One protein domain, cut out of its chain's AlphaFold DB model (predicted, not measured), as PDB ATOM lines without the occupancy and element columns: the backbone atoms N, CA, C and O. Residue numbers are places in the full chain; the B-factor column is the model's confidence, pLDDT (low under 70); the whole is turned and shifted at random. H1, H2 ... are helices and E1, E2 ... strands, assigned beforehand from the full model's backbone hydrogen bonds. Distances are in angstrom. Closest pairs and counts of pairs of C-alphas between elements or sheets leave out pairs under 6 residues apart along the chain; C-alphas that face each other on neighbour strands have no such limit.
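What this domain is: This is residues 2 to 138 and 281 to 321 of the 408 residues of an uncharacterized protein of Clostridium homopropionicum DSM 5847 (UniProt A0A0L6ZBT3). Three strongly twisted sheets stand one behind another as a stack, partly face to face: a six-stranded sheet at one end, a four-stranded sheet of E5 to E8 in the middle and a four-stranded sheet of E9 to E12 at the other end. H2 stands beside the strand ends of the six-stranded sheet, and the short H1 covers part of E10. The printed part has 178 residues, mostly strand, with E1 to E8, H1, E9 to E14 and H2 along the chain. The six-stranded sheet runs E4 E3 E2 E1 E13 E14, mixed; the other two are antiparallel and run in chain order. The whole is compact, with a radius of gyration of the C-alphas of 17.1 A and spans of 49 by 37 by 32 A.

How they stand to each other: In the largest sheet, E1 (residues 3 to 10), E2 (13 to 20), E3 (23 to 28) and E4 (31 to 36) form a meander, each strand the antiparallel neighbour of the one before, with N 8 and O 15 at 2.8 A, N 27 and O 16 at 2.7 A, and N 33 and O 26 at 2.8 A. E13 (285 to 293) is parallel to E1, with N 7 and O 289 at 2.8 A, and forms a hairpin with E14 (298 to 306), with N 301 and O 290 at 2.8 A. H2 (307 to 317) is on this sheet, at its level, with a height over the sheet of 1.1 A; 4 of its 7 O i to N i+4 pairs are within hydrogen-bond range. The next sheet is the meander E5 (39 to 47), E6 (50 to 57), E7 (62 to 68) and E8 (73 to 80), with N 43 and O 54, N 53 and O 65, and N 75 and O 66 each at 2.8 A. These two sheets are face to face, their best planes 9 degrees apart. The third is the meander E9 (91 to 101), E10 (104 to 112), E11 (119 to 125) and E12 (130 to 133), with N 96 and O 108, N 124 and O 107, and N 123 and O 132 each at 2.8 A. It faces the second sheet at 29 degrees between best planes; the closest C-alphas of E5 and E9 are those of Thr 43 and Asn 96, 6.0 A apart. H1 (86 to 89), too short for an O i to N i+4 pair, is over E10 at a height over the sheet of 7.7 A.

Where its parts are: E1 begins at C-alpha 3 (232.010, 153.699, 202.757) and is 21.8 A long. E9, 28.5 A, bends by 57 degrees at residue 94; E14, 23.5 A, bends by 59 degrees at residue 303. H2, 15.4 A, ends at C-alpha 317 (237.451, 136.609, 202.359).

The domain as a whole: The C-alphas of Ser 137 and Glu 321 are the two farthest apart, 54.2 A. Residues 139 to 280 are not printed, and C-alphas 138 and 281 are 41.5 A apart across the cut. Of the links printed whole, E10 to E11 is short and the others are tight. Mean pLDDT of the printed part is 75.7; 50 residues are under 70, among them 78 to 90 and 306 to 321.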
ATOM      1  N   ILE A   2     231.280 149.600 205.205       67.75
ATOM      2  CA  ILE A   2     231.751 150.039 203.885       67.75
ATOM      3  C   ILE A   2     231.334 151.491 203.654       67.75
ATOM      4  O   ILE A   2     230.175 151.841 203.884       67.75
ATOM      5  N   LYS A   3     232.267 152.324 203.193       75.00
ATOM      6  CA  LYS A   3     232.010 153.699 202.757       75.00
ATOM      7  C   LYS A   3     232.376 153.867 201.286       75.00
ATOM      8  O   LYS A   3     233.254 153.168 200.779       75.00
ATOM      9  N   ASP A   4     231.685 154.805 200.639       83.31
ATOM     10  CA  ASP A   4     231.940 155.248 199.268       83.31
ATOM     11  C   ASP A   4     232.085 154.082 198.280       83.31
ATOM     12  O   ASP A   4     233.082 153.992 197.584       83.31
ATOM     13  N   LEU A   5     231.133 153.145 198.229       88.19
ATOM     14  CA  LEU A   5     231.219 152.003 197.313       88.19
ATOM     15  C   LEU A   5     231.067 152.458 195.853       88.19
ATOM     16  O   LEU A   5     230.053 153.052 195.480       88.19
ATOM     17  N   ASN A   6     232.034 152.115 195.009       91.31
ATOM     18  CA  ASN A   6     231.963 152.271 193.562       91.31
ATOM     19  C   ASN A   6     231.992 150.895 192.895       91.31
ATOM     20  O   ASN A   6     232.875 150.087 193.172       91.31
ATOM     21  N   ILE A   7     231.024 150.636 192.020       88.19
ATOM     22  CA  ILE A   7     230.928 149.411 191.223       88.19
ATOM     23  C   ILE A   7     231.200 149.791 189.778       88.19
ATOM     24  O   ILE A   7     230.461 150.586 189.204       88.19
ATOM     25  N   ILE A   8     232.254 149.243 189.195       89.56
ATOM     26  CA  ILE A   8     232.735 149.608 187.868       89.56
ATOM     27  C   ILE A   8     232.480 148.448 186.918       89.56
ATOM     28  O   ILE A   8     233.014 147.360 187.103       89.56
ATOM     29  N   HIS A   9     231.690 148.705 185.886       87.25
ATOM     30  CA  HIS A   9     231.383 147.765 184.825       87.25
ATOM     31  C   HIS A   9     232.192 148.115 183.573       87.25
ATOM     32  O   HIS A   9     231.978 149.170 182.963       87.25
ATOM     33  N   TYR A  10     233.094 147.220 183.171       86.81
ATOM     34  CA  TYR A  10     233.923 147.350 181.972       86.81
ATOM     35  C   TYR A  10     233.934 146.032 181.193       86.81
ATOM     36  O   TYR A  10     234.441 145.028 181.686       86.81
ATOM     37  N   LYS A  11     233.388 146.038 179.967       84.62
ATOM     38  CA  LYS A  11     233.131 144.816 179.178       84.62
ATOM     39  C   LYS A  11     232.391 143.777 180.038       84.62
ATOM     40  O   LYS A  11     231.332 144.112 180.557       84.62
ATOM     41  N   ASP A  12     232.964 142.591 180.226       80.56
ATOM     42  CA  ASP A  12     232.402 141.500 181.034       80.56
ATOM     43  C   ASP A  12     232.934 141.488 182.481       80.56
ATOM     44  O   ASP A  12     232.630 140.584 183.259       80.56
ATOM     45  N   PHE A  13     233.736 142.488 182.858       81.44
ATOM     46  CA  PHE A  13     234.341 142.593 184.181       81.44
ATOM     47  C   PHE A  13     233.589 143.580 185.073       81.44
ATOM     48  O   PHE A  13     233.171 144.666 184.655       81.44
ATOM     49  N   CYS A  14     233.475 143.201 186.344       82.25
ATOM     50  CA  CYS A  14     232.923 144.028 187.402       82.25
ATOM     51  C   CYS A  14     233.979 144.218 188.492       82.25
ATOM     52  O   CYS A  14     234.432 143.246 189.107       82.25
ATOM     53  N   PHE A  15     234.351 145.472 188.734       85.00
ATOM     54  CA  PHE A  15     235.279 145.852 189.789       85.00
ATOM     55  C   PHE A  15     234.547 146.575 190.916       85.00
ATOM     56  O   PHE A  15     233.587 147.310 190.684       85.00
ATOM     57  N   TYR A  16     235.030 146.409 192.141       86.56
ATOM     58  CA  TYR A  16     234.494 147.081 193.320       86.56
ATOM     59  C   TYR A  16     235.600 147.888 193.970       86.56
ATOM     60  O   TYR A  16     236.662 147.349 194.251       86.56
ATOM     61  N   ILE A  17     235.351 149.162 194.240       91.12
ATOM     62  CA  ILE A  17     236.286 150.027 194.962       91.12
ATOM     63  C   ILE A  17     235.558 150.595 196.149       91.12
ATOM     64  O   ILE A  17     234.421 151.054 196.030       91.12
ATOM     65  N   PHE A  18     236.183 150.504 197.310       88.31
ATOM     66  CA  PHE A  18     235.525 150.886 198.542       88.31
ATOM     67  C   PHE A  18     236.513 151.137 199.669       88.31
ATOM     68  O   PHE A  18     237.650 150.664 199.658       88.31
ATOM     69  N   LEU A  19     236.028 151.862 200.675       85.69
ATOM     70  CA  LEU A  19     236.763 152.158 201.892       85.69
ATOM     71  C   LEU A  19     236.198 151.341 203.065       85.69
ATOM     72  O   LEU A  19     234.999 151.409 203.354       85.69
ATOM     73  N   ILE A  20     237.056 150.611 203.779       82.75
ATOM     74  CA  ILE A  20     236.737 149.978 205.071       82.75
ATOM     75  C   ILE A  20     237.839 150.343 206.060       82.75
ATOM     76  O   ILE A  20     239.009 150.124 205.776       82.75
ATOM     77  N   ASN A  21     237.472 150.891 207.223       82.44
ATOM     78  CA  ASN A  21     238.408 151.235 208.304       82.44
ATOM     79  C   ASN A  21     239.637 152.026 207.806       82.44
ATOM     80  O   ASN A  21     240.776 151.677 208.100       82.44
ATOM     81  N   ASN A  22     239.393 153.067 207.003       85.31
ATOM     82  CA  ASN A  22     240.417 153.898 206.356       85.31
ATOM     83  C   ASN A  22     241.399 153.120 205.460       85.31
ATOM     84  O   ASN A  22     242.492 153.595 205.184       85.31
ATOM     85  N   THR A  23     241.035 151.929 204.997       83.38
ATOM     86  CA  THR A  23     241.799 151.171 204.006       83.38
ATOM     87  C   THR A  23     241.013 151.156 202.704       83.38
ATOM     88  O   THR A  23     239.813 150.867 202.699       83.38
ATOM     89  N   LEU A  24     241.679 151.542 201.617       89.44
ATOM     90  CA  LEU A  24     241.119 151.574 200.274       89.44
ATOM     91  C   LEU A  24     241.397 150.240 199.586       89.44
ATOM     92  O   LEU A  24     242.539 149.787 199.533       89.44
ATOM     93  N   TYR A  25     240.351 149.630 199.044       85.38
ATOM     94  CA  TYR A  25     240.415 148.332 198.384       85.38
ATOM     95  C   TYR A  25     239.947 148.430 196.938       85.38
ATOM     96  O   TYR A  25     239.065 149.230 196.622       85.38
ATOM     97  N   ILE A  26     240.494 147.557 196.093       86.19
ATOM     98  CA  ILE A  26     239.939 147.212 194.785       86.19
ATOM     99  C   ILE A  26     239.682 145.707 194.734       86.19
ATOM    100  O   ILE A  26     240.530 144.914 195.134       86.19
ATOM    101  N   SER A  27     238.506 145.317 194.257       77.75
ATOM    102  CA  SER A  27     238.110 143.929 194.043       77.75
ATOM    103  C   SER A  27     237.818 143.687 192.577       77.75
ATOM    104  O   SER A  27     237.138 144.498 191.952       77.75
ATOM    105  N   GLU A  28     238.243 142.542 192.064       72.81
ATOM    106  CA  GLU A  28     237.764 141.970 190.809       72.81
ATOM    107  C   GLU A  28     237.116 140.618 191.123       72.81
ATOM    108  O   GLU A  28     237.799 139.653 191.474       72.81
ATOM    109  N   GLY A  29     235.783 140.548 191.072       63.25
ATOM    110  CA  GLY A  29     235.060 139.391 191.610       63.25
ATOM    111  C   GLY A  29     235.429 139.139 193.080       63.25
ATOM    112  O   GLY A  29     235.248 140.026 193.915       63.25
ATOM    113  N   ASN A  30     235.991 137.957 193.372       56.78
ATOM    114  CA  ASN A  30     236.409 137.530 194.719       56.78
ATOM    115  C   ASN A  30     237.880 137.862 195.051       56.78
ATOM    116  O   ASN A  30     238.365 137.501 196.122       56.78
ATOM    117  N   ASN A  31     238.620 138.503 194.142       65.38
ATOM    118  CA  ASN A  31     240.019 138.861 194.370       65.38
ATOM    119  C   ASN A  31     240.113 140.317 194.836       65.38
ATOM    120  O   ASN A  31     240.010 141.228 194.016       65.38
ATOM    121  N   ILE A  32     240.345 140.531 196.134       74.88
ATOM    122  CA  ILE A  32     240.585 141.860 196.715       74.88
ATOM    123  C   ILE A  32     242.077 142.134 196.827       74.88
ATOM    124  O   ILE A  32     242.851 141.292 197.277       74.88
ATOM    125  N   LYS A  33     242.454 143.367 196.500       79.88
ATOM    126  CA  LYS A  33     243.767 143.939 196.781       79.88
ATOM    127  C   LYS A  33     243.609 145.204 197.617       79.88
ATOM    128  O   LYS A  33     242.706 146.012 197.391       79.88
ATOM    129  N   VAL A  34     244.508 145.372 198.582       84.38
ATOM    130  CA  VAL A  34     244.685 146.640 199.296       84.38
ATOM    131  C   VAL A  34     245.381 147.611 198.348       84.38
ATOM    132  O   VAL A  34     246.433 147.277 197.810       84.38
ATOM    133  N   ILE A  35     244.794 148.791 198.151       85.56
ATOM    134  CA  ILE A  35     245.439 149.894 197.433       85.56
ATOM    135  C   ILE A  35     246.338 150.657 198.404       85.56
ATOM    136  O   ILE A  35     247.539 150.751 198.183       85.56
ATOM    137  N   ASP A  36     245.757 151.175 199.488       85.81
ATOM    138  CA  ASP A  36     246.497 151.913 200.511       85.81
ATOM    139  C   ASP A  36     245.755 151.895 201.854       85.81
ATOM    140  O   ASP A  36     244.532 151.708 201.920       85.81
ATOM    141  N   LYS A  37     246.503 152.095 202.936       86.88
ATOM    142  CA  LYS A  37     246.004 152.266 204.298       86.88
ATOM    143  C   LYS A  37     245.946 153.755 204.640       86.88
ATOM    144  O   LYS A  37     246.544 154.599 203.985       86.88
ATOM    145  N   SER A  38     245.219 154.089 205.700       88.12
ATOM    146  CA  SER A  38     245.097 155.467 206.191       88.12
ATOM    147  C   SER A  38     244.489 156.456 205.183       88.12
ATOM    148  O   SER A  38     244.769 157.655 205.223       88.12
ATOM    149  N   VAL A  39     243.626 155.969 204.295       89.00
ATOM    150  CA  VAL A  39     242.874 156.767 203.325       89.00
ATOM    151  C   VAL A  39     241.644 157.374 203.998       89.00
ATOM    152  O   VAL A  39     240.824 156.670 204.586       89.00
ATOM    153  N   LEU A  40     241.504 158.693 203.891       87.31
ATOM    154  CA  LEU A  40     240.374 159.457 204.423       87.31
ATOM    155  C   LEU A  40     239.283 159.695 203.378       87.31
ATOM    156  O   LEU A  40     238.099 159.698 203.711       87.31
ATOM    157  N   ARG A  41     239.670 159.916 202.119       89.62
ATOM    158  CA  ARG A  41     238.755 160.186 201.005       89.62
ATOM    159  C   ARG A  41     239.389 159.737 199.700       89.62
ATOM    160  O   ARG A  41     240.599 159.859 199.536       89.62
ATOM    161  N   TYR A  42     238.571 159.289 198.755       93.00
ATOM    162  CA  TYR A  42     239.022 159.034 197.397       93.00
ATOM    163  C   TYR A  42     237.984 159.474 196.364       93.00
ATOM    164  O   TYR A  42     236.814 159.696 196.674       93.00
ATOM    165  N   THR A  43     238.443 159.631 195.133       91.00
ATOM    166  CA  THR A  43     237.634 159.919 193.955       91.00
ATOM    167  C   THR A  43     238.190 159.142 192.776       91.00
ATOM    168  O   THR A  43     239.335 158.684 192.799       91.00
ATOM    169  N   LEU A  44     237.375 158.990 191.741       91.75
ATOM    170  CA  LEU A  44     237.762 158.253 190.552       91.75
ATOM    171  C   LEU A  44     237.237 158.894 189.274       91.75
ATOM    172  O   LEU A  44     236.126 159.439 189.205       91.75
ATOM    173  N   THR A  45     238.068 158.804 188.246       88.62
ATOM    174  CA  THR A  45     237.738 159.184 186.880       88.62
ATOM    175  C   THR A  45     238.205 158.096 185.926       88.62
ATOM    176  O   THR A  45     239.018 157.248 186.284       88.62
ATOM    177  N   CYS A  46     237.636 158.070 184.731       86.12
ATOM    178  CA  CYS A  46     237.993 157.104 183.701       86.12
ATOM    179  C   CYS A  46     238.497 157.883 182.493       86.12
ATOM    180  O   CYS A  46     237.873 158.870 182.101       86.12
ATOM    181  N   ASN A  47     239.603 157.436 181.913       84.31
ATOM    182  CA  ASN A  47     240.090 157.918 180.630       84.31
ATOM    183  C   ASN A  47     240.472 156.681 179.816       84.31
ATOM    184  O   ASN A  47     241.294 155.875 180.249       84.31
ATOM    185  N   ASN A  48     239.822 156.492 178.672       82.19
ATOM    186  CA  ASN A  48     239.856 155.239 177.925       82.19
ATOM    187  C   ASN A  48     239.427 154.034 178.788       82.19
ATOM    188  O   ASN A  48     238.413 154.079 179.484       82.19
ATOM    189  N   TYR A  49     240.202 152.953 178.742       83.81
ATOM    190  CA  TYR A  49     240.054 151.767 179.583       83.81
ATOM    191  C   TYR A  49     240.914 151.836 180.857       83.81
ATOM    192  O   TYR A  49     241.069 150.834 181.552       83.81
ATOM    193  N   PHE A  50     241.452 153.013 181.188       87.94
ATOM    194  CA  PHE A  50     242.155 153.239 182.441       87.94
ATOM    195  C   PHE A  50     241.219 153.854 183.472       87.94
ATOM    196  O   PHE A  50     240.558 154.875 183.247       87.94
ATOM    197  N   LEU A  51     241.202 153.231 184.640       90.50
ATOM    198  CA  LEU A  51     240.604 153.784 185.833       90.50
ATOM    199  C   LEU A  51     241.673 154.556 186.604       90.50
ATOM    200  O   LEU A  51     242.690 154.004 187.005       90.50
ATOM    201  N   TRP A  52     241.392 155.816 186.893       91.50
ATOM    202  CA  TRP A  52     242.270 156.678 187.661       91.50
ATOM    203  C   TRP A  52     241.676 156.928 189.040       91.50
ATOM    204  O   TRP A  52     240.539 157.390 189.159       91.50
ATOM    205  N   ILE A  53     242.449 156.633 190.081       92.50
ATOM    206  CA  ILE A  53     242.048 156.747 191.482       92.50
ATOM    207  C   ILE A  53     242.908 157.827 192.129       92.50
ATOM    208  O   ILE A  53     244.126 157.693 192.188       92.50
ATOM    209  N   CYS A  54     242.274 158.878 192.643       91.56
ATOM    210  CA  CYS A  54     242.936 159.895 193.455       91.56
ATOM    211  C   CYS A  54     242.457 159.767 194.895       91.56
ATOM    212  O   CYS A  54     241.250 159.742 195.143       91.56
ATOM    213  N   TYR A  55     243.378 159.720 195.852       91.38
ATOM    214  CA  TYR A  55     243.025 159.569 197.259       91.38
ATOM    215  C   TYR A  55     243.868 160.444 198.180       91.38
ATOM    216  O   TYR A  55     244.987 160.831 197.857       91.38
ATOM    217  N   TYR A  56     243.275 160.776 199.322       88.25
ATOM    218  CA  TYR A  56     243.805 161.664 200.345       88.25
ATOM    219  C   TYR A  56     243.928 160.911 201.671       88.25
ATOM    220  O   TYR A  56     242.996 160.205 202.069       88.25
ATOM    221  N   THR A  57     245.064 161.057 202.350       85.31
ATOM    222  CA  THR A  57     245.417 160.260 203.537       85.31
ATOM    223  C   THR A  57     245.433 161.072 204.833       85.31
ATOM    224  O   THR A  57     245.422 162.301 204.820       85.31
ATOM    225  N   VAL A  58     245.505 160.380 205.975       84.25
ATOM    226  CA  VAL A  58     245.665 161.000 207.310       84.25
ATOM    227  C   VAL A  58     246.945 161.829 207.454       84.25
ATOM    228  O   VAL A  58     247.008 162.700 208.314       84.25
ATOM    229  N   ASN A  59     247.945 161.576 206.605       78.94
ATOM    230  CA  ASN A  59     249.214 162.304 206.580       78.94
ATOM    231  C   ASN A  59     249.144 163.589 205.740       78.94
ATOM    232  O   ASN A  59     250.166 164.219 205.492       78.94
ATOM    233  N   TYR A  60     247.945 163.997 205.320       78.44
ATOM    234  CA  TYR A  60     247.703 165.190 204.511       78.44
ATOM    235  C   TYR A  60     248.299 165.124 203.090       78.44
ATOM    236  O   TYR A  60     248.534 166.156 202.463       78.44
ATOM    237  N   SER A  61     248.515 163.914 202.569       79.69
ATOM    238  CA  SER A  61     249.099 163.667 201.240       79.69
ATOM    239  C   SER A  61     248.051 163.210 200.229       79.69
ATOM    240  O   SER A  61     247.060 162.572 200.608       79.69
ATOM    241  N   VAL A  62     248.286 163.515 198.948       84.00
ATOM    242  CA  VAL A  62     247.424 163.108 197.831       84.00
ATOM    243  C   VAL A  62     248.204 162.245 196.851       84.00
ATOM    244  O   VAL A  62     249.294 162.599 196.403       84.00
ATOM    245  N   PHE A  63     247.599 161.125 196.484       85.81
ATOM    246  CA  PHE A  63     248.173 160.128 195.594       85.81
ATOM    247  C   PHE A  63     247.250 159.894 194.404       85.81
ATOM    248  O   PHE A  63     246.025 159.979 194.542       85.81
ATOM    249  N   ILE A  64     247.836 159.582 193.246       89.25
ATOM    250  CA  ILE A  64     247.108 159.170 192.046       89.25
ATOM    251  C   ILE A  64     247.677 157.855 191.524       89.25
ATOM    252  O   ILE A  64     248.867 157.737 191.208       89.25
ATOM    253  N   ILE A  65     246.780 156.889 191.372       89.69
ATOM    254  CA  ILE A  65     247.048 155.576 190.803       89.69
ATOM    255  C   ILE A  65     246.249 155.435 189.517       89.69
ATOM    256  O   ILE A  65     245.080 155.818 189.446       89.69
ATOM    257  N   GLU A  66     246.884 154.853 188.513       90.44
ATOM    258  CA  GLU A  66     246.234 154.373 187.307       90.44
ATOM    259  C   GLU A  66     246.073 152.853 187.393       90.44
ATOM    260  O   GLU A  66     246.992 152.135 187.787       90.44
ATOM    261  N   PHE A  67     244.900 152.360 187.017       87.81
ATOM    262  CA  PHE A  67     244.589 150.945 186.909       87.81
ATOM    263  C   PHE A  67     244.136 150.631 185.486       87.81
ATOM    264  O   PHE A  67     243.102 151.118 185.025       87.81
ATOM    265  N   ASP A  68     244.923 149.812 184.797       87.31
ATOM    266  CA  ASP A  68     244.587 149.268 183.490       87.31
ATOM    267  C   ASP A  68     243.508 148.193 183.662       87.31
ATOM    268  O   ASP A  68     243.780 147.110 184.182       87.31
ATOM    269  N   LEU A  69     242.276 148.486 183.238       84.69
ATOM    270  CA  LEU A  69     241.160 147.543 183.361       84.69
ATOM    271  C   LEU A  69     241.284 146.358 182.394       84.69
ATOM    272  O   LEU A  69     240.644 145.331 182.609       84.69
ATOM    273  N   GLU A  70     242.066 146.499 181.323       84.44
ATOM    274  CA  GLU A  70     242.232 145.486 180.283       84.44
ATOM    275  C   GLU A  70     243.313 144.476 180.681       84.44
ATOM    276  O   GLU A  70     243.070 143.269 180.663       84.44
ATOM    277  N   ASN A  71     244.466 144.975 181.134       81.38
ATOM    278  CA  ASN A  71     245.592 144.144 181.571       81.38
ATOM    279  C   ASN A  71     245.585 143.833 183.077       81.38
ATOM    280  O   ASN A  71     246.363 142.995 183.530       81.38
ATOM    281  N   LYS A  72     244.712 144.479 183.861       75.62
ATOM    282  CA  LYS A  72     244.563 144.301 185.321       75.62
ATOM    283  C   LYS A  72     245.833 144.644 186.105       75.62
ATOM    284  O   LYS A  72     246.121 144.059 187.156       75.62
ATOM    285  N   VAL A  73     246.590 145.615 185.600       73.25
ATOM    286  CA  VAL A  73     247.837 146.107 186.195       73.25
ATOM    287  C   VAL A  73     247.602 147.501 186.765       73.25
ATOM    288  O   VAL A  73     246.962 148.334 186.131       73.25
ATOM    289  N   TYR A  74     248.124 147.765 187.964       76.31
ATOM    290  CA  TYR A  74     248.146 149.113 188.535       76.31
ATOM    291  C   TYR A  74     249.533 149.733 188.398       76.31
ATOM    292  O   TYR A  74     250.554 149.055 188.524       76.31
ATOM    293  N   ARG A  75     249.557 151.046 188.184       73.12
ATOM    294  CA  ARG A  75     250.763 151.866 188.141       73.12
ATOM    295  C   ARG A  75     250.567 153.093 189.024       73.12
ATOM    296  O   ARG A  75     249.593 153.828 188.876       73.12
ATOM    297  N   ASN A  76     251.522 153.341 189.913       73.94
ATOM    298  CA  ASN A  76     251.584 154.613 190.629       73.94
ATOM    299  C   ASN A  76     252.032 155.691 189.640       73.94
ATOM    300  O   ASN A  76     253.128 155.597 189.082       73.94
ATOM    301  N   ILE A  77     251.173 156.678 189.394       70.06
ATOM    302  CA  ILE A  77     251.462 157.773 188.459       70.06
ATOM    303  C   ILE A  77     252.021 158.965 189.217       70.06
ATOM    304  O   ILE A  77     252.961 159.607 188.755       70.06
ATOM    305  N   TYR A  78     251.460 159.259 190.388       63.56
ATOM    306  CA  TYR A  78     251.799 160.473 191.103       63.56
ATOM    307  C   TYR A  78     251.723 160.273 192.610       63.56
ATOM    308  O   TYR A  78     250.666 159.956 193.158       63.56
ATOM    309  N   ASN A  79     252.846 160.532 193.269       60.12
ATOM    310  CA  ASN A  79     252.938 160.644 194.714       60.12
ATOM    311  C   ASN A  79     253.258 162.100 195.018       60.12
ATOM    312  O   ASN A  79     254.349 162.564 194.693       60.12
ATOM    313  N   ASN A  80     252.322 162.824 195.623       63.47
ATOM    314  CA  ASN A  80     252.635 164.135 196.162       63.47
ATOM    315  C   ASN A  80     252.382 164.136 197.662       63.47
ATOM    316  O   ASN A  80     251.251 164.168 198.151       63.47
ATOM    317  N   GLU A  81     253.493 164.099 198.389       52.66
ATOM    318  CA  GLU A  81     253.530 164.178 199.844       52.66
ATOM    319  C   GLU A  81     253.090 165.560 200.358       52.66
ATOM    320  O   GLU A  81     252.785 165.710 201.539       52.66
ATOM    321  N   PHE A  82     252.990 166.564 199.482       52.72
ATOM    322  CA  PHE A  82     253.017 167.959 199.884       52.72
ATOM    323  C   PHE A  82     251.832 168.778 199.369       52.72
ATOM    324  O   PHE A  82     251.957 169.661 198.522       52.72
ATOM    325  N   LEU A  83     250.674 168.599 200.007       54.72
ATOM    326  CA  LEU A  83     249.736 169.710 200.158       54.72
ATOM    327  C   LEU A  83     250.230 170.624 201.300       54.72
ATOM    328  O   LEU A  83     249.718 170.583 202.418       54.72
ATOM    329  N   PHE A  84     251.231 171.468 201.019       51.62
ATOM    330  CA  PHE A  84     251.872 172.416 201.958       51.62
ATOM    331  C   PHE A  84     250.966 173.552 202.492       51.62
ATOM    332  O   PHE A  84     251.458 174.552 203.005       51.62
ATOM    333  N   TYR A  85     249.640 173.417 202.454       56.09
ATOM    334  CA  TYR A  85     248.712 174.376 203.062       56.09
ATOM    335  C   TYR A  85     248.049 173.793 204.316       56.09
ATOM    336  O   TYR A  85     246.825 173.765 204.450       56.09
ATOM    337  N   LYS A  86     248.889 173.372 205.275       58.22
ATOM    338  CA  LYS A  86     248.509 172.745 206.558       58.22
ATOM    339  C   LYS A  86     247.330 173.408 207.307       58.22
ATOM    340  O   LYS A  86     246.599 172.667 207.955       58.22
ATOM    341  N   PRO A  87     247.077 174.737 207.250       60.84
ATOM    342  CA  PRO A  87     245.905 175.314 207.915       60.84
ATOM    343  C   PRO A  87     244.565 174.952 207.251       60.84
ATOM    344  O   PRO A  87     243.546 174.958 207.933       60.84
ATOM    345  N   TYR A  88     244.559 174.652 205.947       63.12
ATOM    346  CA  TYR A  88     243.350 174.422 205.138       63.12
ATOM    347  C   TYR A  88     243.241 172.981 204.632       63.12
ATOM    348  O   TYR A  88     242.174 172.561 204.200       63.12
ATOM    349  N   THR A  89     244.329 172.211 204.660       64.31
ATOM    350  CA  THR A  89     244.361 170.833 204.148       64.31
ATOM    351  C   THR A  89     244.083 169.803 205.229       64.31
ATOM    352  O   THR A  89     243.950 168.634 204.899       64.31
ATOM    353  N   GLN A  90     243.926 170.215 206.498       65.38
ATOM    354  CA  GLN A  90     243.629 169.292 207.599       65.38
ATOM    355  C   GLN A  90     242.355 168.480 207.362       65.38
ATOM    356  O   GLN A  90     242.302 167.294 207.676       65.38
ATOM    357  N   ASN A  91     241.353 169.119 206.762       75.19
ATOM    358  CA  ASN A  91     240.094 168.497 206.401       75.19
ATOM    359  C   ASN A  91     239.762 168.833 204.947       75.19
ATOM    360  O   ASN A  91     239.559 169.998 204.603       75.19
ATOM    361  N   ILE A  92     239.677 167.798 204.109       79.69
ATOM    362  CA  ILE A  92     239.183 167.895 202.733       79.69
ATOM    363  C   ILE A  92     237.800 167.250 202.668       79.69
ATOM    364  O   ILE A  92     237.632 166.045 202.892       79.69
ATOM    365  N   ASP A  93     236.790 168.044 202.328       78.44
ATOM    366  CA  ASP A  93     235.412 167.567 202.191       78.44
ATOM    367  C   ASP A  93     235.020 167.241 200.739       78.44
ATOM    368  O   ASP A  93     234.026 166.552 200.510       78.44
ATOM    369  N   SER A  94     235.840 167.649 199.766       82.06
ATOM    370  CA  SER A  94     235.653 167.363 198.345       82.06
ATOM    371  C   SER A  94     236.989 167.159 197.641       82.06
ATOM    372  O   SER A  94     237.916 167.951 197.815       82.06
ATOM    373  N   LEU A  95     237.068 166.112 196.821       86.44
ATOM    374  CA  LEU A  95     238.235 165.745 196.027       86.44
ATOM    375  C   LEU A  95     237.760 165.306 194.642       86.44
ATOM    376  O   LEU A  95     236.914 164.417 194.524       86.44
ATOM    377  N   ASN A  96     238.296 165.928 193.599       87.81
ATOM    378  CA  ASN A  96     237.961 165.642 192.213       87.81
ATOM    379  C   ASN A  96     239.235 165.528 191.383       87.81
ATOM    380  O   ASN A  96     240.189 166.280 191.579       87.81
ATOM    381  N   LEU A  97     239.212 164.583 190.450       88.06
ATOM    382  CA  LEU A  97     240.311 164.279 189.551       88.06
ATOM    383  C   LEU A  97     239.837 164.458 188.107       88.06
ATOM    384  O   LEU A  97     238.800 163.915 187.722       88.06
ATOM    385  N   ILE A  98     240.616 165.190 187.318       86.50
ATOM    386  CA  ILE A  98     240.421 165.367 185.880       86.50
ATOM    387  C   ILE A  98     241.666 164.836 185.180       86.50
ATOM    388  O   ILE A  98     242.785 165.222 185.517       86.50
ATOM    389  N   VAL A  99     241.463 163.952 184.208       84.25
ATOM    390  CA  VAL A  99     242.539 163.349 183.420       84.25
ATOM    391  C   VAL A  99     242.175 163.491 181.953       84.25
ATOM    392  O   VAL A  99     241.317 162.760 181.463       84.25
ATOM    393  N   ASN A 100     242.845 164.408 181.254       79.75
ATOM    394  CA  ASN A 100     242.683 164.576 179.806       79.75
ATOM    395  C   ASN A 100     243.767 163.798 179.045       79.75
ATOM    396  O   ASN A 100     243.505 163.192 178.012       79.75
ATOM    397  N   SER A 101     244.986 163.774 179.586       78.12
ATOM    398  CA  SER A 101     246.105 162.945 179.125       78.12
ATOM    399  C   SER A 101     247.085 162.736 180.282       78.12
ATOM    400  O   SER A 101     246.976 163.426 181.295       78.12
ATOM    401  N   TYR A 102     248.092 161.871 180.124       78.31
ATOM    402  CA  TYR A 102     249.200 161.773 181.089       78.31
ATOM    403  C   TYR A 102     249.881 163.129 181.347       78.31
ATOM    404  O   TYR A 102     250.286 163.422 182.466       78.31
ATOM    405  N   ASN A 103     249.920 163.999 180.332       75.62
ATOM    406  CA  ASN A 103     250.499 165.341 180.415       75.62
ATOM    407  C   ASN A 103     249.480 166.417 180.831       75.62
ATOM    408  O   ASN A 103     249.799 167.607 180.844       75.62
ATOM    409  N   ASN A 104     248.263 166.034 181.216       80.12
ATOM    410  CA  ASN A 104     247.264 166.960 181.731       80.12
ATOM    411  C   ASN A 104     246.373 166.259 182.763       80.12
ATOM    412  O   ASN A 104     245.265 165.809 182.448       80.12
ATOM    413  N   ILE A 105     246.896 166.169 183.989       84.38
ATOM    414  CA  ILE A 105     246.190 165.644 185.155       84.38
ATOM    415  C   ILE A 105     246.024 166.779 186.168       84.38
ATOM    416  O   ILE A 105     247.005 167.365 186.642       84.38
ATOM    417  N   GLN A 106     244.771 167.072 186.500       85.00
ATOM    418  CA  GLN A 106     244.391 168.161 187.390       85.00
ATOM    419  C   GLN A 106     243.633 167.614 188.595       85.00
ATOM    420  O   GLN A 106     242.729 166.784 188.466       85.00
ATOM    421  N   ILE A 107     243.984 168.112 189.775       85.62
ATOM    422  CA  ILE A 107     243.293 167.824 191.028       85.62
ATOM    423  C   ILE A 107     242.579 169.095 191.460       85.62
ATOM    424  O   ILE A 107     243.189 170.161 191.536       85.62
ATOM    425  N   ILE A 108     241.297 168.976 191.787       85.06
ATOM    426  CA  ILE A 108     240.532 170.054 192.409       85.06
ATOM    427  C   ILE A 108     240.018 169.553 193.739       85.06
ATOM    428  O   ILE A 108     239.355 168.516 193.816       85.06
ATOM    429  N   PHE A 109     240.288 170.302 194.794       82.75
ATOM    430  CA  PHE A 109     239.841 169.941 196.126       82.75
ATOM    431  C   PHE A 109     239.393 171.169 196.899       82.75
ATOM    432  O   PHE A 109     239.842 172.287 196.644       82.75
ATOM    433  N   ARG A 110     238.499 170.944 197.861       81.50
ATOM    434  CA  ARG A 110     238.119 171.967 198.832       81.50
ATOM    435  C   ARG A 110     238.722 171.626 200.181       81.50
ATOM    436  O   ARG A 110     238.422 170.580 200.751       81.50
ATOM    437  N   GLY A 111     239.585 172.518 200.650       80.00
ATOM    438  CA  GLY A 111     240.165 172.467 201.983       80.00
ATOM    439  C   GLY A 111     239.384 173.351 202.947       80.00
ATOM    440  O   GLY A 111     238.940 174.439 202.567       80.00
ATOM    441  N   TRP A 112     239.214 172.899 204.188       75.75
ATOM    442  CA  TRP A 112     238.580 173.670 205.252       75.75
ATOM    443  C   TRP A 112     239.613 174.184 206.250       75.75
ATOM    444  O   TRP A 112     240.382 173.403 206.813       75.75
ATOM    445  N   SER A 113     239.596 175.493 206.517       69.81
ATOM    446  CA  SER A 113     240.362 176.051 207.633       69.81
ATOM    447  C   SER A 113     239.529 176.097 208.898       69.81
ATOM    448  O   SER A 113     238.493 176.761 208.975       69.81
ATOM    449  N   ASN A 114     240.041 175.426 209.926       65.88
ATOM    450  CA  ASN A 114     239.472 175.476 211.268       65.88
ATOM    451  C   ASN A 114     239.581 176.884 211.883       65.88
ATOM    452  O   ASN A 114     238.760 177.240 212.724       65.88
ATOM    453  N   PHE A 115     240.549 177.696 211.438       66.31
ATOM    454  CA  PHE A 115     240.772 179.053 211.942       66.31
ATOM    455  C   PHE A 115     239.788 180.060 211.347       66.31
ATOM    456  O   PHE A 115     239.127 180.790 212.078       66.31
ATOM    457  N   SER A 116     239.672 180.093 210.020       65.94
ATOM    458  CA  SER A 116     238.832 181.069 209.319       65.94
ATOM    459  C   SER A 116     237.393 180.592 209.127       65.94
ATOM    460  O   SER A 116     236.555 181.389 208.720       65.94
ATOM    461  N   LYS A 117     237.089 179.314 209.415       71.00
ATOM    462  CA  LYS A 117     235.792 178.665 209.136       71.00
ATOM    463  C   LYS A 117     235.330 178.886 207.691       71.00
ATOM    464  O   LYS A 117     234.139 179.024 207.417       71.00
ATOM    465  N   THR A 118     236.289 178.938 206.772       70.69
ATOM    466  CA  THR A 118     236.053 179.141 205.345       70.69
ATOM    467  C   THR A 118     236.591 177.959 204.560       70.69
ATOM    468  O   THR A 118     237.673 177.434 204.846       70.69
ATOM    469  N   GLY A 119     235.815 177.548 203.560       74.50
ATOM    470  CA  GLY A 119     236.253 176.595 202.554       74.50
ATOM    471  C   GLY A 119     236.981 177.332 201.439       74.50
ATOM    472  O   GLY A 119     236.491 178.352 200.954       74.50
ATOM    473  N   LEU A 120     238.131 176.809 201.025       77.25
ATOM    474  CA  LEU A 120     238.890 177.303 199.876       77.25
ATOM    475  C   LEU A 120     238.975 176.215 198.813       77.25
ATOM    476  O   LEU A 120     239.200 175.049 199.142       77.25
ATOM    477  N   ILE A 121     238.792 176.596 197.548       80.00
ATOM    478  CA  ILE A 121     238.867 175.670 196.418       80.00
ATOM    479  C   ILE A 121     240.225 175.834 195.751       80.00
ATOM    480  O   ILE A 121     240.570 176.904 195.246       80.00
ATOM    481  N   PHE A 122     240.980 174.748 195.736       80.44
ATOM    482  CA  PHE A 122     242.306 174.675 195.156       80.44
ATOM    483  C   PHE A 122     242.262 173.875 193.863       80.44
ATOM    484  O   PHE A 122     241.544 172.881 193.755       80.44
ATOM    485  N   HIS A 123     243.077 174.297 192.908       83.12
ATOM    486  CA  HIS A 123     243.375 173.579 191.681       83.12
ATOM    487  C   HIS A 123     244.876 173.320 191.624       83.12
ATOM    488  O   HIS A 123     245.672 174.239 191.805       83.12
ATOM    489  N   CYS A 124     245.254 172.074 191.372       80.44
ATOM    490  CA  CYS A 124     246.632 171.650 191.206       80.44
ATOM    491  C   CYS A 124     246.796 170.983 189.844       80.44
ATOM    492  O   CYS A 124     246.103 170.008 189.549       80.44
ATOM    493  N   ASN A 125     247.738 171.477 189.042       79.44
ATOM    494  CA  ASN A 125     248.202 170.767 187.856       79.44
ATOM    495  C   ASN A 125     249.448 169.957 188.227       79.44
ATOM    496  O   ASN A 125     250.522 170.520 188.453       79.44
ATOM    497  N   THR A 126     249.286 168.636 188.253       74.56
ATOM    498  CA  THR A 126     250.306 167.679 188.712       74.56
ATOM    499  C   THR A 126     251.606 167.728 187.908       74.56
ATOM    500  O   THR A 126     252.659 167.452 188.467       74.56
ATOM    501  N   ASN A 127     251.581 168.155 186.641       72.31
ATOM    502  CA  ASN A 127     252.802 168.252 185.830       72.31
ATOM    503  C   ASN A 127     253.669 169.451 186.194       72.31
ATOM    504  O   ASN A 127     254.884 169.416 186.046       72.31
ATOM    505  N   THR A 128     253.039 170.523 186.669       68.56
ATOM    506  CA  THR A 128     253.747 171.736 187.101       68.56
ATOM    507  C   THR A 128     253.990 171.772 188.605       68.56
ATOM    508  O   THR A 128     254.715 172.640 189.073       68.56
ATOM    509  N   ASN A 129     253.344 170.879 189.368       66.44
ATOM    510  CA  ASN A 129     253.231 170.948 190.828       66.44
ATOM    511  C   ASN A 129     252.732 172.307 191.360       66.44
ATOM    512  O   ASN A 129     252.892 172.614 192.541       66.44
ATOM    513  N   ASN A 130     252.089 173.117 190.512       68.88
ATOM    514  CA  ASN A 130     251.578 174.423 190.899       68.88
ATOM    515  C   ASN A 130     250.172 174.280 191.478       68.88
ATOM    516  O   ASN A 130     249.228 173.904 190.776       68.88
ATOM    517  N   ILE A 131     250.039 174.624 192.759       73.56
ATOM    518  CA  ILE A 131     248.751 174.778 193.430       73.56
ATOM    519  C   ILE A 131     248.311 176.233 193.274       73.56
ATOM    520  O   ILE A 131     248.946 177.152 193.784       73.56
ATOM    521  N   SER A 132     247.197 176.429 192.583       73.56
ATOM    522  CA  SER A 132     246.514 177.712 192.441       73.56
ATOM    523  C   SER A 132     245.231 177.726 193.267       73.56
ATOM    524  O   SER A 132     244.451 176.771 193.240       73.56
ATOM    525  N   LEU A 133     244.991 178.821 193.980       73.69
ATOM    526  CA  LEU A 133     243.700 179.096 194.598       73.69
ATOM    527  C   LEU A 133     242.723 179.566 193.509       73.69
ATOM    528  O   LEU A 133     243.019 180.522 192.797       73.69
ATOM    529  N   ILE A 134     241.573 178.900 193.378       73.31
ATOM    530  CA  ILE A 134     240.548 179.261 192.382       73.31
ATOM    531  C   ILE A 134     239.645 180.377 192.917       73.31
ATOM    532  O   ILE A 134     239.147 181.195 192.149       73.31
ATOM    533  N   THR A 135     239.427 180.428 194.235       63.38
ATOM    534  CA  THR A 135     238.501 181.378 194.863       63.38
ATOM    535  C   THR A 135     239.208 182.316 195.833       63.38
ATOM    536  O   THR A 135     239.816 181.877 196.802       63.38
ATOM    537  N   SER A 136     239.099 183.627 195.606       46.75
ATOM    538  CA  SER A 136     239.697 184.662 196.465       46.75
ATOM    539  C   SER A 136     238.768 185.183 197.570       46.75
ATOM    540  O   SER A 136     239.203 185.971 198.404       46.75
ATOM    541  N   SER A 137     237.497 184.772 197.600       49.31
ATOM    542  CA  SER A 137     236.492 185.277 198.544       49.31
ATOM    543  C   SER A 137     235.734 184.136 199.217       49.31
ATOM    544  O   SER A 137     235.338 183.182 198.553       49.31
ATOM    545  N   ASN A 138     235.557 184.253 200.536       50.59
ATOM    546  CA  ASN A 138     234.853 183.344 201.444       50.59
ATOM    547  C   ASN A 138     233.737 182.527 200.765       50.59
ATOM    548  O   ASN A 138     232.603 182.991 200.680       50.59
ATOM    549  N   ASN A 281     214.841 146.249 206.924       49.50
ATOM    550  CA  ASN A 281     216.007 146.853 207.592       49.50
ATOM    551  C   ASN A 281     216.808 147.940 206.839       49.50
ATOM    552  O   ASN A 281     217.774 147.692 206.120       49.50
ATOM    553  N   ASN A 282     216.466 149.201 207.149       47.97
ATOM    554  CA  ASN A 282     217.207 150.428 206.806       47.97
ATOM    555  C   ASN A 282     218.722 150.338 207.043       47.97
ATOM    556  O   ASN A 282     219.487 150.951 206.300       47.97
ATOM    557  N   SER A 283     219.131 149.585 208.064       54.44
ATOM    558  CA  SER A 283     220.522 149.389 208.474       54.44
ATOM    559  C   SER A 283     221.389 148.694 207.422       54.44
ATOM    560  O   SER A 283     222.608 148.831 207.464       54.44
ATOM    561  N   ASN A 284     220.783 147.993 206.459       61.09
ATOM    562  CA  ASN A 284     221.496 147.171 205.488       61.09
ATOM    563  C   ASN A 284     221.621 147.823 204.106       61.09
ATOM    564  O   ASN A 284     221.922 147.122 203.155       61.09
ATOM    565  N   LEU A 285     221.381 149.123 203.919       70.44
ATOM    566  CA  LEU A 285     221.584 149.760 202.607       70.44
ATOM    567  C   LEU A 285     222.878 150.567 202.574       70.44
ATOM    568  O   LEU A 285     223.120 151.420 203.424       70.44
ATOM    569  N   VAL A 286     223.684 150.331 201.541       74.81
ATOM    570  CA  VAL A 286     224.936 151.047 201.287       74.81
ATOM    571  C   VAL A 286     224.730 151.969 200.093       74.81
ATOM    572  O   VAL A 286     224.269 151.532 199.037       74.81
ATOM    573  N   LYS A 287     225.069 153.253 200.254       82.00
ATOM    574  CA  LYS A 287     225.166 154.185 199.122       82.00
ATOM    575  C   LYS A 287     226.245 153.685 198.169       82.00
ATOM    576  O   LYS A 287     227.366 153.422 198.602       82.00
ATOM    577  N   ALA A 288     225.910 153.587 196.891       84.56
ATOM    578  CA  ALA A 288     226.817 153.097 195.871       84.56
ATOM    579  C   ALA A 288     226.742 153.958 194.610       84.56
ATOM    580  O   ALA A 288     225.685 154.486 194.258       84.56
ATOM    581  N   THR A 289     227.862 154.057 193.906       89.62
ATOM    582  CA  THR A 289     227.901 154.603 192.549       89.62
ATOM    583  C   THR A 289     228.216 153.470 191.587       89.62
ATOM    584  O   THR A 289     229.266 152.845 191.694       89.62
ATOM    585  N   ILE A 290     227.310 153.193 190.655       87.94
ATOM    586  CA  ILE A 290     227.553 152.254 189.557       87.94
ATOM    587  C   ILE A 290     228.111 153.052 188.384       87.94
ATOM    588  O   ILE A 290     227.559 154.089 188.025       87.94
ATOM    589  N   ILE A 291     229.209 152.593 187.801       90.12
ATOM    590  CA  ILE A 291     229.951 153.295 186.760       90.12
ATOM    591  C   ILE A 291     230.112 152.355 185.584       90.12
ATOM    592  O   ILE A 291     230.765 151.324 185.702       90.12
ATOM    593  N   LYS A 292     229.535 152.715 184.443       88.12
ATOM    594  CA  LYS A 292     229.740 151.985 183.196       88.12
ATOM    595  C   LYS A 292     230.808 152.694 182.386       88.12
ATOM    596  O   LYS A 292     230.636 153.860 182.031       88.12
ATOM    597  N   ILE A 293     231.889 151.983 182.090       86.06
ATOM    598  CA  ILE A 293     232.980 152.494 181.266       86.06
ATOM    599  C   ILE A 293     232.732 152.085 179.819       86.06
ATOM    600  O   ILE A 293     232.509 150.919 179.495       86.06
ATOM    601  N   THR A 294     232.766 153.081 178.946       77.75
ATOM    602  CA  THR A 294     232.751 152.951 177.489       77.75
ATOM    603  C   THR A 294     234.061 153.510 176.944       77.75
ATOM    604  O   THR A 294     234.783 154.180 177.674       77.75
ATOM    605  N   LYS A 295     234.375 153.252 175.668       66.62
ATOM    606  CA  LYS A 295     235.722 153.447 175.098       66.62
ATOM    607  C   LYS A 295     236.404 154.785 175.439       66.62
ATOM    608  O   LYS A 295     237.613 154.766 175.579       66.62
ATOM    609  N   TYR A 296     235.663 155.889 175.593       67.88
ATOM    610  CA  TYR A 296     236.207 157.210 175.960       67.88
ATOM    611  C   TYR A 296     235.457 157.914 177.101       67.88
ATOM    612  O   TYR A 296     235.861 158.990 177.519       67.88
ATOM    613  N   ASN A 297     234.360 157.335 177.597       75.38
ATOM    614  CA  ASN A 297     233.436 158.006 178.512       75.38
ATOM    615  C   ASN A 297     232.981 157.064 179.625       75.38
ATOM    616  O   ASN A 297     232.851 155.856 179.422       75.38
ATOM    617  N   SER A 298     232.642 157.633 180.780       83.12
ATOM    618  CA  SER A 298     231.978 156.907 181.862       83.12
ATOM    619  C   SER A 298     230.601 157.488 182.146       83.12
ATOM    620  O   SER A 298     230.466 158.699 182.321       83.12
ATOM    621  N   GLU A 299     229.606 156.625 182.290       85.62
ATOM    622  CA  GLU A 299     228.289 156.992 182.801       85.62
ATOM    623  C   GLU A 299     228.165 156.541 184.255       85.62
ATOM    624  O   GLU A 299     228.661 155.473 184.617       85.62
ATOM    625  N   LYS A 300     227.512 157.342 185.100       88.25
ATOM    626  CA  LYS A 300     227.458 157.107 186.549       88.25
ATOM    627  C   LYS A 300     226.011 157.098 187.026       88.25
ATOM    628  O   LYS A 300     225.274 158.036 186.754       88.25
ATOM    629  N   LEU A 301     225.638 156.089 187.802       88.75
ATOM    630  CA  LEU A 301     224.361 155.981 188.497       88.75
ATOM    631  C   LEU A 301     224.602 156.041 190.004       88.75
ATOM    632  O   LEU A 301     225.242 155.154 190.569       88.75
ATOM    633  N   LYS A 302     224.063 157.065 190.665       86.50
ATOM    634  CA  LYS A 302     224.068 157.147 192.132       86.50
ATOM    635  C   LYS A 302     222.841 156.425 192.672       86.50
ATOM    636  O   LYS A 302     221.717 156.795 192.346       86.50
ATOM    637  N   THR A 303     223.052 155.396 193.485       84.12
ATOM    638  CA  THR A 303     221.980 154.521 193.965       84.12
ATOM    639  C   THR A 303     222.298 153.936 195.344       84.12
ATOM    640  O   THR A 303     223.251 154.339 196.017       84.12
ATOM    641  N   TYR A 304     221.476 152.991 195.787       78.31
ATOM    642  CA  TYR A 304     221.650 152.232 197.013       78.31
ATOM    643  C   TYR A 304     221.570 150.739 196.721       78.31
ATOM    644  O   TYR A 304     220.780 150.294 195.888       78.31
ATOM    645  N   ILE A 305     222.389 149.964 197.424       73.25
ATOM    646  CA  ILE A 305     222.500 148.516 197.248       73.25
ATOM    647  C   ILE A 305     222.389 147.843 198.612       73.25
ATOM    648  O   ILE A 305     222.826 148.390 199.625       73.25
ATOM    649  N   ASN A 306     221.796 146.650 198.646       69.00
ATOM    650  CA  ASN A 306     221.706 145.858 199.866       69.00
ATOM    651  C   ASN A 306     223.093 145.347 200.295       69.00
ATOM    652  O   ASN A 306     223.767 144.632 199.552       69.00
ATOM    653  N   ALA A 307     223.487 145.698 201.514       63.53
ATOM    654  CA  ALA A 307     224.692 145.282 202.207       63.53
ATOM    655  C   ALA A 307     224.810 143.765 202.278       63.53
ATOM    656  O   ALA A 307     225.925 143.281 202.194       63.53
ATOM    657  N   SER A 308     223.713 143.002 202.363       59.75
ATOM    658  CA  SER A 308     223.778 141.533 202.356       59.75
ATOM    659  C   SER A 308     224.308 140.981 201.029       59.75
ATOM    660  O   SER A 308     225.095 140.037 201.025       59.75
ATOM    661  N   LYS A 309     223.965 141.618 199.898       60.91
ATOM    662  CA  LYS A 309     224.530 141.282 198.581       60.91
ATOM    663  C   LYS A 309     226.023 141.605 198.518       60.91
ATOM    664  O   LYS A 309     226.772 140.866 197.897       60.91
ATOM    665  N   ILE A 310     226.450 142.676 199.189       60.12
ATOM    666  CA  ILE A 310     227.864 143.059 199.280       60.12
ATOM    667  C   ILE A 310     228.616 142.137 200.251       60.12
ATOM    668  O   ILE A 310     229.727 141.724 199.964       60.12
ATOM    669  N   TYR A 311     228.004 141.752 201.369       57.28
ATOM    670  CA  TYR A 311     228.585 140.849 202.357       57.28
ATOM    671  C   TYR A 311     228.786 139.447 201.792       57.28
ATOM    672  O   TYR A 311     229.820 138.868 202.047       57.28
ATOM    673  N   LEU A 312     227.867 138.910 200.984       54.50
ATOM    674  CA  LEU A 312     228.084 137.623 200.304       54.50
ATOM    675  C   LEU A 312     229.289 137.650 199.356       54.50
ATOM    676  O   LEU A 312     229.979 136.644 199.222       54.50
ATOM    677  N   LEU A 313     229.556 138.798 198.728       53.31
ATOM    678  CA  LEU A 313     230.796 138.999 197.983       53.31
ATOM    679  C   LEU A 313     231.973 138.989 198.972       53.31
ATOM    680  O   LEU A 313     232.894 138.196 198.808       53.31
ATOM    681  N   LEU A 314     231.883 139.793 200.042       51.06
ATOM    682  CA  LEU A 314     232.938 140.062 201.031       51.06
ATOM    683  C   LEU A 314     233.165 139.014 202.146       51.06
ATOM    684  O   LEU A 314     234.157 139.116 202.857       51.06
ATOM    685  N   SER A 315     232.328 137.995 202.309       48.47
ATOM    686  CA  SER A 315     232.489 136.944 203.330       48.47
ATOM    687  C   SER A 315     233.250 135.724 202.815       48.47
ATOM    688  O   SER A 315     233.731 134.912 203.597       48.47
ATOM    689  N   SER A 316     233.466 135.634 201.498       41.22
ATOM    690  CA  SER A 316     234.425 134.699 200.893       41.22
ATOM    691  C   SER A 316     235.891 134.986 201.277       41.22
ATOM    692  O   SER A 316     236.781 134.197 200.965       41.22
ATOM    693  N   PHE A 317     236.135 136.099 201.978       40.81
ATOM    694  CA  PHE A 317     237.451 136.609 202.359       40.81
ATOM    695  C   PHE A 317     237.977 136.061 203.687       40.81
ATOM    696  O   PHE A 317     239.187 136.016 203.866       40.81
ATOM    697  N   GLU A 318     237.109 135.596 204.588       36.59
ATOM    698  CA  GLU A 318     237.543 135.047 205.885       36.59
ATOM    699  C   GLU A 318     238.014 133.580 205.790       36.59
ATOM    700  O   GLU A 318     238.627 133.075 206.720       36.59
ATOM    701  N   ASN A 319     237.813 132.911 204.644       36.41
ATOM    702  CA  ASN A 319     238.162 131.494 204.434       36.41
ATOM    703  C   ASN A 319     239.448 131.257 203.616       36.41
ATOM    704  O   ASN A 319     239.639 130.159 203.096       36.41
ATOM    705  N   LYS A 320     240.327 132.254 203.442       36.66
ATOM    706  CA  LYS A 320     241.597 132.063 202.700       36.66
ATOM    707  C   LYS A 320     242.867 132.125 203.540       36.66
ATOM    708  O   LYS A 320     243.949 131.927 203.001       36.66
ATOM    709  N   GLU A 321     242.733 132.274 204.849       33.50
ATOM    710  CA  GLU A 321     243.818 132.023 205.793       33.50
ATOM    711  C   GLU A 321     243.323 131.015 206.826       33.50
ATOM    712  O   GLU A 321     243.022 131.389 207.952       33.50
TER     713      GLU A 321